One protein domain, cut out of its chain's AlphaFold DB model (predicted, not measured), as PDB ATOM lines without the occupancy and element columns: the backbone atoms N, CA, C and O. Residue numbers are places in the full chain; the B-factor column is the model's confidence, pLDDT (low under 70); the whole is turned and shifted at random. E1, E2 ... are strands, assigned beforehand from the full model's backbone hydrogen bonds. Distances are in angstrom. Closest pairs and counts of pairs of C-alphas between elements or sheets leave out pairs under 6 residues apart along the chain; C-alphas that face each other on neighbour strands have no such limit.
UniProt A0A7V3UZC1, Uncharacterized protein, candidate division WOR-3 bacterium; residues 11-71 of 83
ATOM      1  N   ARG A  11      48.151 -45.024  26.808       91.69
ATOM      2  CA  ARG A  11      48.626 -43.683  27.193       91.69
ATOM      3  C   ARG A  11      50.081 -43.527  26.756       91.69
ATOM      4  O   ARG A  11      50.862 -44.477  26.860       91.69
ATOM      5  N   ALA A  12      50.444 -42.339  26.284       93.44
ATOM      6  CA  ALA A  12      51.840 -42.036  26.014       93.44
ATOM      7  C   ALA A  12      52.645 -42.080  27.325       93.44
ATOM      8  O   ALA A  12      52.150 -41.777  28.410       93.44
ATOM      9  N   VAL A  13      53.897 -42.514  27.227       95.25
ATOM     10  CA  VAL A  13      54.810 -42.616  28.367       95.25
ATOM     11  C   VAL A  13      55.928 -41.617  28.145       95.25
ATOM     12  O   VAL A  13      56.572 -41.628  27.095       95.25
ATOM     13  N   CYS A  14      56.203 -40.778  29.140       96.06
ATOM     14  CA  CYS A  14      57.292 -39.820  29.042       96.06
ATOM     15  C   CYS A  14      58.631 -40.558  28.876       96.06
ATOM     16  O   CYS A  14      58.997 -41.358  29.746       96.06
ATOM     17  N   PRO A  15      59.424 -40.267  27.830       95.19
ATOM     18  CA  PRO A  15      60.675 -40.980  27.599       95.19
ATOM     19  C   PRO A  15      61.717 -40.738  28.701       95.19
ATOM     20  O   PRO A  15      62.491 -41.655  28.983       95.19
ATOM     21  N   ALA A  16      61.692 -39.568  29.358       96.25
ATOM     22  CA  ALA A  16      62.662 -39.192  30.393       96.25
ATOM     23  C   ALA A  16      62.363 -39.770  31.782       96.25
ATOM     24  O   ALA A  16      63.274 -40.264  32.434       96.25
ATOM     25  N   CYS A  17      61.112 -39.711  32.252       96.44
ATOM     26  CA  CYS A  17      60.763 -40.120  33.623       96.44
ATOM     27  C   CYS A  17      59.811 -41.321  33.698       96.44
ATOM     28  O   CYS A  17      59.405 -41.705  34.789       96.44
ATOM     29  N   LYS A  18      59.420 -41.888  32.548       96.38
ATOM     30  CA  LYS A  18      58.484 -43.021  32.423       96.38
ATOM     31  C   LYS A  18      57.092 -42.786  33.031       96.38
ATOM     32  O   LYS A  18      56.327 -43.728  33.198       96.38
ATOM     33  N   SER A  19      56.742 -41.533  33.322       96.19
ATOM     34  CA  SER A  19      55.411 -41.159  33.803       96.19
ATOM     35  C   SER A  19      54.366 -41.236  32.689       96.19
ATOM     36  O   SER A  19      54.664 -40.926  31.537       96.19
ATOM     37  N   LEU A  20      53.135 -41.590  33.063       95.12
ATOM     38  CA  LEU A  20      51.936 -41.515  32.219       95.12
ATOM     39  C   LEU A  20      51.248 -40.143  32.292       95.12
ATOM     40  O   LEU A  20      50.197 -39.958  31.684       95.12
ATOM     41  N   ASN A  21      51.791 -39.194  33.067       95.50
ATOM     42  CA  ASN A  21      51.244 -37.841  33.172       95.50
ATOM     43  C   ASN A  21      51.674 -36.986  31.970       95.50
ATOM     44  O   ASN A  21      52.419 -36.010  32.103       95.50
ATOM     45  N   THR A  22      51.289 -37.449  30.783       96.56
ATOM     46  CA  THR A  22      51.681 -36.891  29.494       96.56
ATOM     47  C   THR A  22      50.474 -36.372  28.744       96.56
ATOM     48  O   THR A  22      49.454 -37.056  28.636       96.56
ATOM     49  N   PHE A  23      50.634 -35.201  28.156       97.06
ATOM     50  CA  PHE A  23      49.603 -34.488  27.429       97.06
ATOM     51  C   PHE A  23      50.103 -34.148  26.032       97.06
ATOM     52  O   PHE A  23      51.305 -34.053  25.781       97.06
ATOM     53  N   ALA A  24      49.157 -34.032  25.116       96.81
ATOM     54  CA  ALA A  24      49.357 -33.708  23.723       96.81
ATOM     55  C   ALA A  24      48.842 -32.291  23.480       96.81
ATOM     56  O   ALA A  24      47.699 -31.985  23.831       96.81
ATOM     57  N   HIS A  25      49.691 -31.455  22.892       96.94
ATOM     58  CA  HIS A  25      49.362 -30.089  22.514       96.94
ATOM     59  C   HIS A  25      49.062 -30.030  21.022       96.94
ATOM     60  O   HIS A  25      49.805 -30.599  20.223       96.94
ATOM     61  N   TYR A  26      47.992 -29.343  20.644       94.75
ATOM     62  CA  TYR A  26      47.519 -29.249  19.268       94.75
ATOM     63  C   TYR A  26      47.336 -27.792  18.870       94.75
ATOM     64  O   TYR A  26      46.917 -26.964  19.679       94.75
ATOM     65  N   GLU A  27      47.578 -27.507  17.595       92.44
ATOM     66  CA  GLU A  27      47.441 -26.175  17.022       92.44
ATOM     67  C   GLU A  27      46.660 -26.241  15.705       92.44
ATOM     68  O   GLU A  27      46.887 -27.105  14.855       92.44
ATOM     69  N   HIS A  28      45.731 -25.305  15.515       90.19
ATOM     70  CA  HIS A  28      44.991 -25.132  14.270       90.19
ATOM     71  C   HIS A  28      44.966 -23.657  13.872       90.19
ATOM     72  O   HIS A  28      44.316 -22.832  14.506       90.19
ATOM     73  N   GLN A  29      45.624 -23.334  12.760       88.69
ATOM     74  CA  GLN A  29      45.581 -22.001  12.155       88.69
ATOM     75  C   GLN A  29      44.329 -21.817  11.299       88.69
ATOM     76  O   GLN A  29      43.945 -22.740  10.579       88.69
ATOM     77  N   GLY A  30      43.711 -20.635  11.347       79.50
ATOM     78  CA  GLY A  30      42.584 -20.304  10.466       79.50
ATOM     79  C   GLY A  30      41.292 -21.046  10.814       79.50
ATOM     80  O   GLY A  30      40.488 -21.356   9.937       79.50
ATOM     81  N   CYS A  31      41.104 -21.356  12.094       81.88
ATOM     82  CA  CYS A  31      39.835 -21.849  12.605       81.88
ATOM     83  C   CYS A  31      38.722 -20.814  12.348       81.88
ATOM     84  O   CYS A  31      38.972 -19.634  12.583       81.88
ATOM     85  N   PRO A  32      37.483 -21.186  11.969       77.94
ATOM     86  CA  PRO A  32      36.376 -20.226  11.878       77.94
ATOM     87  C   PRO A  32      36.157 -19.426  13.173       77.94
ATOM     88  O   PRO A  32      35.814 -18.248  13.124       77.94
ATOM     89  N   SER A  33      36.426 -20.051  14.323       75.44
ATOM     90  CA  SER A  33      36.361 -19.436  15.658       75.44
ATOM     91  C   SER A  33      37.562 -18.534  15.984       75.44
ATOM     92  O   SER A  33      37.492 -17.722  16.902       75.44
ATOM     93  N   ALA A  34      38.657 -18.639  15.226       74.50
ATOM     94  CA  ALA A  34      39.856 -17.807  15.333       74.50
ATOM     95  C   ALA A  34      40.410 -17.489  13.925       74.50
ATOM     96  O   ALA A  34      41.486 -17.963  13.552       74.50
ATOM     97  N   PRO A  35      39.684 -16.700  13.110       71.50
ATOM     98  CA  PRO A  35      39.946 -16.568  11.673       71.50
ATOM     99  C   PRO A  35      41.290 -15.902  11.352       71.50
ATOM    100  O   PRO A  35      41.857 -16.126  10.286       71.50
ATOM    101  N   THR A  36      41.822 -15.105  12.278       75.56
ATOM    102  CA  THR A  36      43.129 -14.439  12.167       75.56
ATOM    103  C   THR A  36      44.171 -15.013  13.129       75.56
ATOM    104  O   THR A  36      45.219 -14.402  13.319       75.56
ATOM    105  N   GLY A  37      43.880 -16.142  13.783       84.75
ATOM    106  CA  GLY A  37      44.705 -16.690  14.856       84.75
ATOM    107  C   GLY A  37      44.924 -18.198  14.769       84.75
ATOM    108  O   GLY A  37      44.484 -18.881  13.840       84.75
ATOM    109  N   THR A  38      45.629 -18.702  15.779       88.12
ATOM    110  CA  THR A  38      45.817 -20.131  16.025       88.12
ATOM    111  C   THR A  38      44.943 -20.528  17.204       88.12
ATOM    112  O   THR A  38      45.086 -19.974  18.292       88.12
ATOM    113  N   THR A  39      44.057 -21.498  17.003       90.44
ATOM    114  CA  THR A  39      43.390 -22.182  18.108       90.44
ATOM    115  C   THR A  39      44.330 -23.246  18.649       90.44
ATOM    116  O   THR A  39      44.795 -24.102  17.896       90.44
ATOM    117  N   THR A  40      44.598 -23.199  19.948       92.06
ATOM    118  CA  THR A  40      45.435 -24.177  20.646       92.06
ATOM    119  C   THR A  40      44.592 -24.951  21.644       92.06
ATOM    120  O   THR A  40      43.798 -24.346  22.366       92.06
ATOM    121  N   TRP A  41      44.773 -26.264  21.724       93.50
ATOM    122  CA  TRP A  41      44.107 -27.073  22.745       93.50
ATOM    123  C   TRP A  41      44.983 -28.239  23.187       93.50
ATOM    124  O   TRP A  41      45.923 -28.638  22.502       93.50
ATOM    125  N   GLU A  42      44.654 -28.795  24.350       95.12
ATOM    126  CA  GLU A  42      45.435 -29.843  24.997       95.12
ATOM    127  C   GLU A  42      44.532 -30.983  25.450       95.12
ATOM    128  O   GLU A  42      43.371 -30.783  25.825       95.12
ATOM    129  N   ARG A  43      45.061 -32.204  25.387       94.19
ATOM    130  CA  ARG A  43      44.391 -33.415  25.872       94.19
ATOM    131  C   ARG A  43      45.408 -34.384  26.439       94.19
ATOM    132  O   ARG A  43      46.589 -34.301  26.124       94.19
ATOM    133  N   GLU A  44      44.945 -35.340  27.234       95.25
ATOM    134  CA  GLU A  44      45.774 -36.487  27.600       95.25
ATOM    135  C   GLU A  44      46.347 -37.146  26.338       95.25
ATOM    136  O   GLU A  44      45.639 -37.333  25.342       95.25
ATOM    137  N   ALA A  45      47.639 -37.468  26.367       94.69
ATOM    138  CA  ALA A  45      48.313 -38.054  25.221       94.69
ATOM    139  C   ALA A  45      48.006 -39.552  25.138       94.69
ATOM    140  O   ALA A  45      48.405 -40.338  26.000       94.69
ATOM    141  N   TRP A  46      47.337 -39.941  24.058       94.25
ATOM    142  CA  TRP A  46      47.054 -41.330  23.717       94.25
ATOM    143  C   TRP A  46      47.806 -41.712  22.452       94.25
ATOM    144  O   TRP A  46      47.981 -40.888  21.556       94.25
ATOM    145  N   LEU A  47      48.240 -42.964  22.380       92.44
ATOM    146  CA  LEU A  47      48.894 -43.566  21.233       92.44
ATOM    147  C   LEU A  47      47.922 -44.513  20.529       92.44
ATOM    148  O   LEU A  47      47.222 -45.307  21.168       92.44
ATOM    149  N   GLY A  48      47.896 -44.414  19.204       90.25
ATOM    150  CA  GLY A  48      47.240 -45.364  18.326       90.25
ATOM    151  C   GLY A  48      47.961 -46.717  18.299       90.25
ATOM    152  O   GLY A  48      49.039 -46.883  18.878       90.25
ATOM    153  N   PRO A  49      47.384 -47.709  17.604       87.81
ATOM    154  CA  PRO A  49      47.975 -49.043  17.477       87.81
ATOM    155  C   PRO A  49      49.318 -49.047  16.729       87.81
ATOM    156  O   PRO A  49      50.090 -49.991  16.851       87.81
ATOM    157  N   ASP A  50      49.602 -47.994  15.967       88.19
ATOM    158  CA  ASP A  50      50.862 -47.737  15.271       88.19
ATOM    159  C   ASP A  50      51.932 -47.085  16.169       88.19
ATOM    160  O   ASP A  50      53.035 -46.795  15.706       88.19
ATOM    161  N   GLY A  51      51.621 -46.845  17.447       87.62
ATOM    162  CA  GLY A  51      52.520 -46.206  18.406       87.62
ATOM    163  C   GLY A  51      52.654 -44.693  18.224       87.62
ATOM    164  O   GLY A  51      53.466 -44.077  18.913       87.62
ATOM    165  N   ARG A  52      51.869 -44.084  17.326       90.75
ATOM    166  CA  ARG A  52      51.858 -42.633  17.098       90.75
ATOM    167  C   ARG A  52      50.780 -41.954  17.934       90.75
ATOM    168  O   ARG A  52      49.782 -42.596  18.259       90.75
ATOM    169  N   PRO A  53      50.925 -40.665  18.275       91.62
ATOM    170  CA  PRO A  53      49.871 -39.949  18.975       91.62
ATOM    171  C   PRO A  53      48.570 -39.909  18.178       91.62
ATOM    172  O   PRO A  53      48.562 -39.693  16.964       91.62
ATOM    173  N   VAL A  54      47.457 -40.078  18.884       92.75
ATOM    174  CA  VAL A  54      46.120 -39.981  18.305       92.75
ATOM    175  C   VAL A  54      45.883 -38.554  17.814       92.75
ATOM    176  O   VAL A  54      46.062 -37.589  18.550       92.75
ATOM    177  N   SER A  55      45.447 -38.428  16.563       93.25
ATOM    178  CA  SER A  55      44.979 -37.156  16.011       93.25
ATOM    179  C   SER A  55      43.537 -36.897  16.437       93.25
ATOM    180  O   SER A  55      42.706 -37.807  16.399       93.25
ATOM    181  N   VAL A  56      43.215 -35.660  16.813       92.56
ATOM    182  CA  VAL A  56      41.868 -35.279  17.275       92.56
ATOM    183  C   VAL A  56      41.389 -34.022  16.551       92.56
ATOM    184  O   VAL A  56      42.217 -33.202  16.154       92.56
ATOM    185  N   PRO A  57      40.074 -33.859  16.328       91.81
ATOM    186  CA  PRO A  57      39.550 -32.644  15.720       91.81
ATOM    187  C   PRO A  57      39.695 -31.454  16.669       91.81
ATOM    188  O   PRO A  57      39.631 -31.615  17.892       91.81
ATOM    189  N   CYS A  58      39.853 -30.259  16.097       90.62
ATOM    190  CA  CYS A  58      39.804 -29.033  16.881       90.62
ATOM    191  C   CYS A  58      38.388 -28.857  17.455       90.62
ATOM    192  O   CYS A  58      37.424 -28.872  16.681       90.62
ATOM    193  N   PRO A  59      38.232 -28.692  18.780       89.00
ATOM    194  CA  PRO A  59      36.915 -28.560  19.398       89.00
ATOM    195  C   PRO A  59      36.161 -27.310  18.922       89.00
ATOM    196  O   PRO A  59      34.935 -27.341  18.833       89.00
ATOM    197  N   ASP A  60      36.882 -26.244  18.567       86.12
ATOM    198  CA  ASP A  60      36.282 -24.957  18.212       86.12
ATOM    199  C   ASP A  60      35.976 -24.798  16.720       86.12
ATOM    200  O   ASP A  60      35.145 -23.968  16.363       86.12
ATOM    201  N   CYS A  61      36.637 -25.543  15.828       82.19
ATOM    202  CA  CYS A  61      36.535 -25.281  14.385       82.19
ATOM    203  C   CYS A  61      35.360 -25.974  13.702       82.19
ATOM    204  O   CYS A  61      34.984 -25.561  12.608       82.19
ATOM    205  N   GLN A  62      34.783 -27.004  14.330       77.75
ATOM    206  CA  GLN A  62      33.657 -27.796  13.807       77.75
ATOM    207  C   GLN A  62      33.849 -28.359  12.378       77.75
ATOM    208  O   GLN A  62      32.912 -28.912  11.809       77.75
ATOM    209  N   ASP A  63      35.059 -28.295  11.811       81.12
ATOM    210  CA  ASP A  63      35.427 -28.861  10.508       81.12
ATOM    211  C   ASP A  63      35.522 -30.392  10.562       81.12
ATOM    212  O   ASP A  63      35.452 -31.070   9.539       81.12
ATOM    213  N   GLY A  64      35.673 -30.942  11.771       84.19
ATOM    214  CA  GLY A  64      35.735 -32.379  12.021       84.19
ATOM    215  C   GLY A  64      37.032 -33.032  11.542       84.19
ATOM    216  O   GLY A  64      37.153 -34.252  11.636       84.19
ATOM    217  N   ILE A  65      38.005 -32.253  11.056       88.56
ATOM    218  CA  ILE A  65      39.272 -32.772  10.541       88.56
ATOM    219  C   ILE A  65      40.202 -33.059  11.727       88.56
ATOM    220  O   ILE A  65      40.600 -32.129  12.435       88.56
ATOM    221  N   PRO A  66      40.574 -34.330  11.971       91.50
ATOM    222  CA  PRO A  66      41.518 -34.665  13.021       91.50
ATOM    223  C   PRO A  66      42.921 -34.179  12.660       91.50
ATOM    224  O   PRO A  66      43.374 -34.332  11.524       91.50
ATOM    225  N   ARG A  67      43.623 -33.613  13.644       91.06
ATOM    226  CA  ARG A  67      44.978 -33.077  13.485       91.06
ATOM    227  C   ARG A  67      45.936 -33.770  14.452       91.06
ATOM    228  O   ARG A  67      45.527 -34.062  15.581       91.06
ATOM    229  N   PRO A  68      47.176 -34.064  14.027       93.75
ATOM    230  CA  PRO A  68      48.189 -34.591  14.928       93.75
ATOM    231  C   PRO A  68      48.584 -33.516  15.950       93.75
ATOM    232  O   PRO A  68      48.442 -32.322  15.666       93.75
ATOM    233  N   PRO A  69      49.078 -33.908  17.132       95.81
ATOM    234  CA  PRO A  69      49.622 -32.941  18.070       95.81
ATOM    235  C   PRO A  69      50.921 -32.329  17.543       95.81
ATOM    236  O   PRO A  69      51.717 -33.008  16.897       95.81
ATOM    237  N   SER A  70      51.155 -31.060  17.867       95.06
ATOM    238  CA  SER A  70      52.411 -30.351  17.602       95.06
ATOM    239  C   SER A  70      53.562 -30.905  18.446       95.06
ATOM    240  O   SER A  70      54.704 -30.983  17.992       95.06
ATOM    241  N   TYR A  71      53.275 -31.274  19.697       96.31
ATOM    242  CA  TYR A  71      54.228 -31.899  20.610       96.31
ATOM    243  C   TYR A  71      53.506 -32.626  21.748       96.31
ATOM    244  O   TYR A  71      52.323 -32.394  22.016       96.31
TER     245      TYR A  71
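AT A GLANCE: This is residues 11 to 71 of the 83 residues of an uncharacterized protein of candidate division WOR-3 bacterium (UniProt A0A7V3UZC1). Little regular structure is here: one long hairpin of E1 and E2 makes the long axis, with residues 11 to 21 looped at its open end and residues 45 to 71, a long stretch with no named element, folded back beside it. The printed part has 61 residues, with 21 in two antiparallel strands, E1 then E2, and no named helix: all strand. It is only just loose, close to compact, with a radius of gyration of the C-alphas of 12.8 A, and elongated, spanning 38 by 21 by 13 A.

IN THESE COORDINATES: Find C-alpha 22 at (51.681, -36.891, 29.494); from there E1, residues 22 to 31, runs 25.5 A. E2, residues 34 to 44, runs 23.1 A to C-alpha 44 at (45.774, -36.487, 27.600) and bends by 105 degrees at residue 37.

HOW THE PARTS SIT: Look across the hairpin: E1 and E2 are antiparallel at 163 degrees, joined by a tight link. N 24 and O 43, 2.8 A apart, are within hydrogen-bond range. Farther on, residues 56 to 57 pair with 66 to 67, antiparallel.

THE WHOLE: The farthest C-alphas, of Lys 18 and Pro 35, are 38.4 A apart. The printed part has no cut, and no printed residue is under 70 in pLDDT.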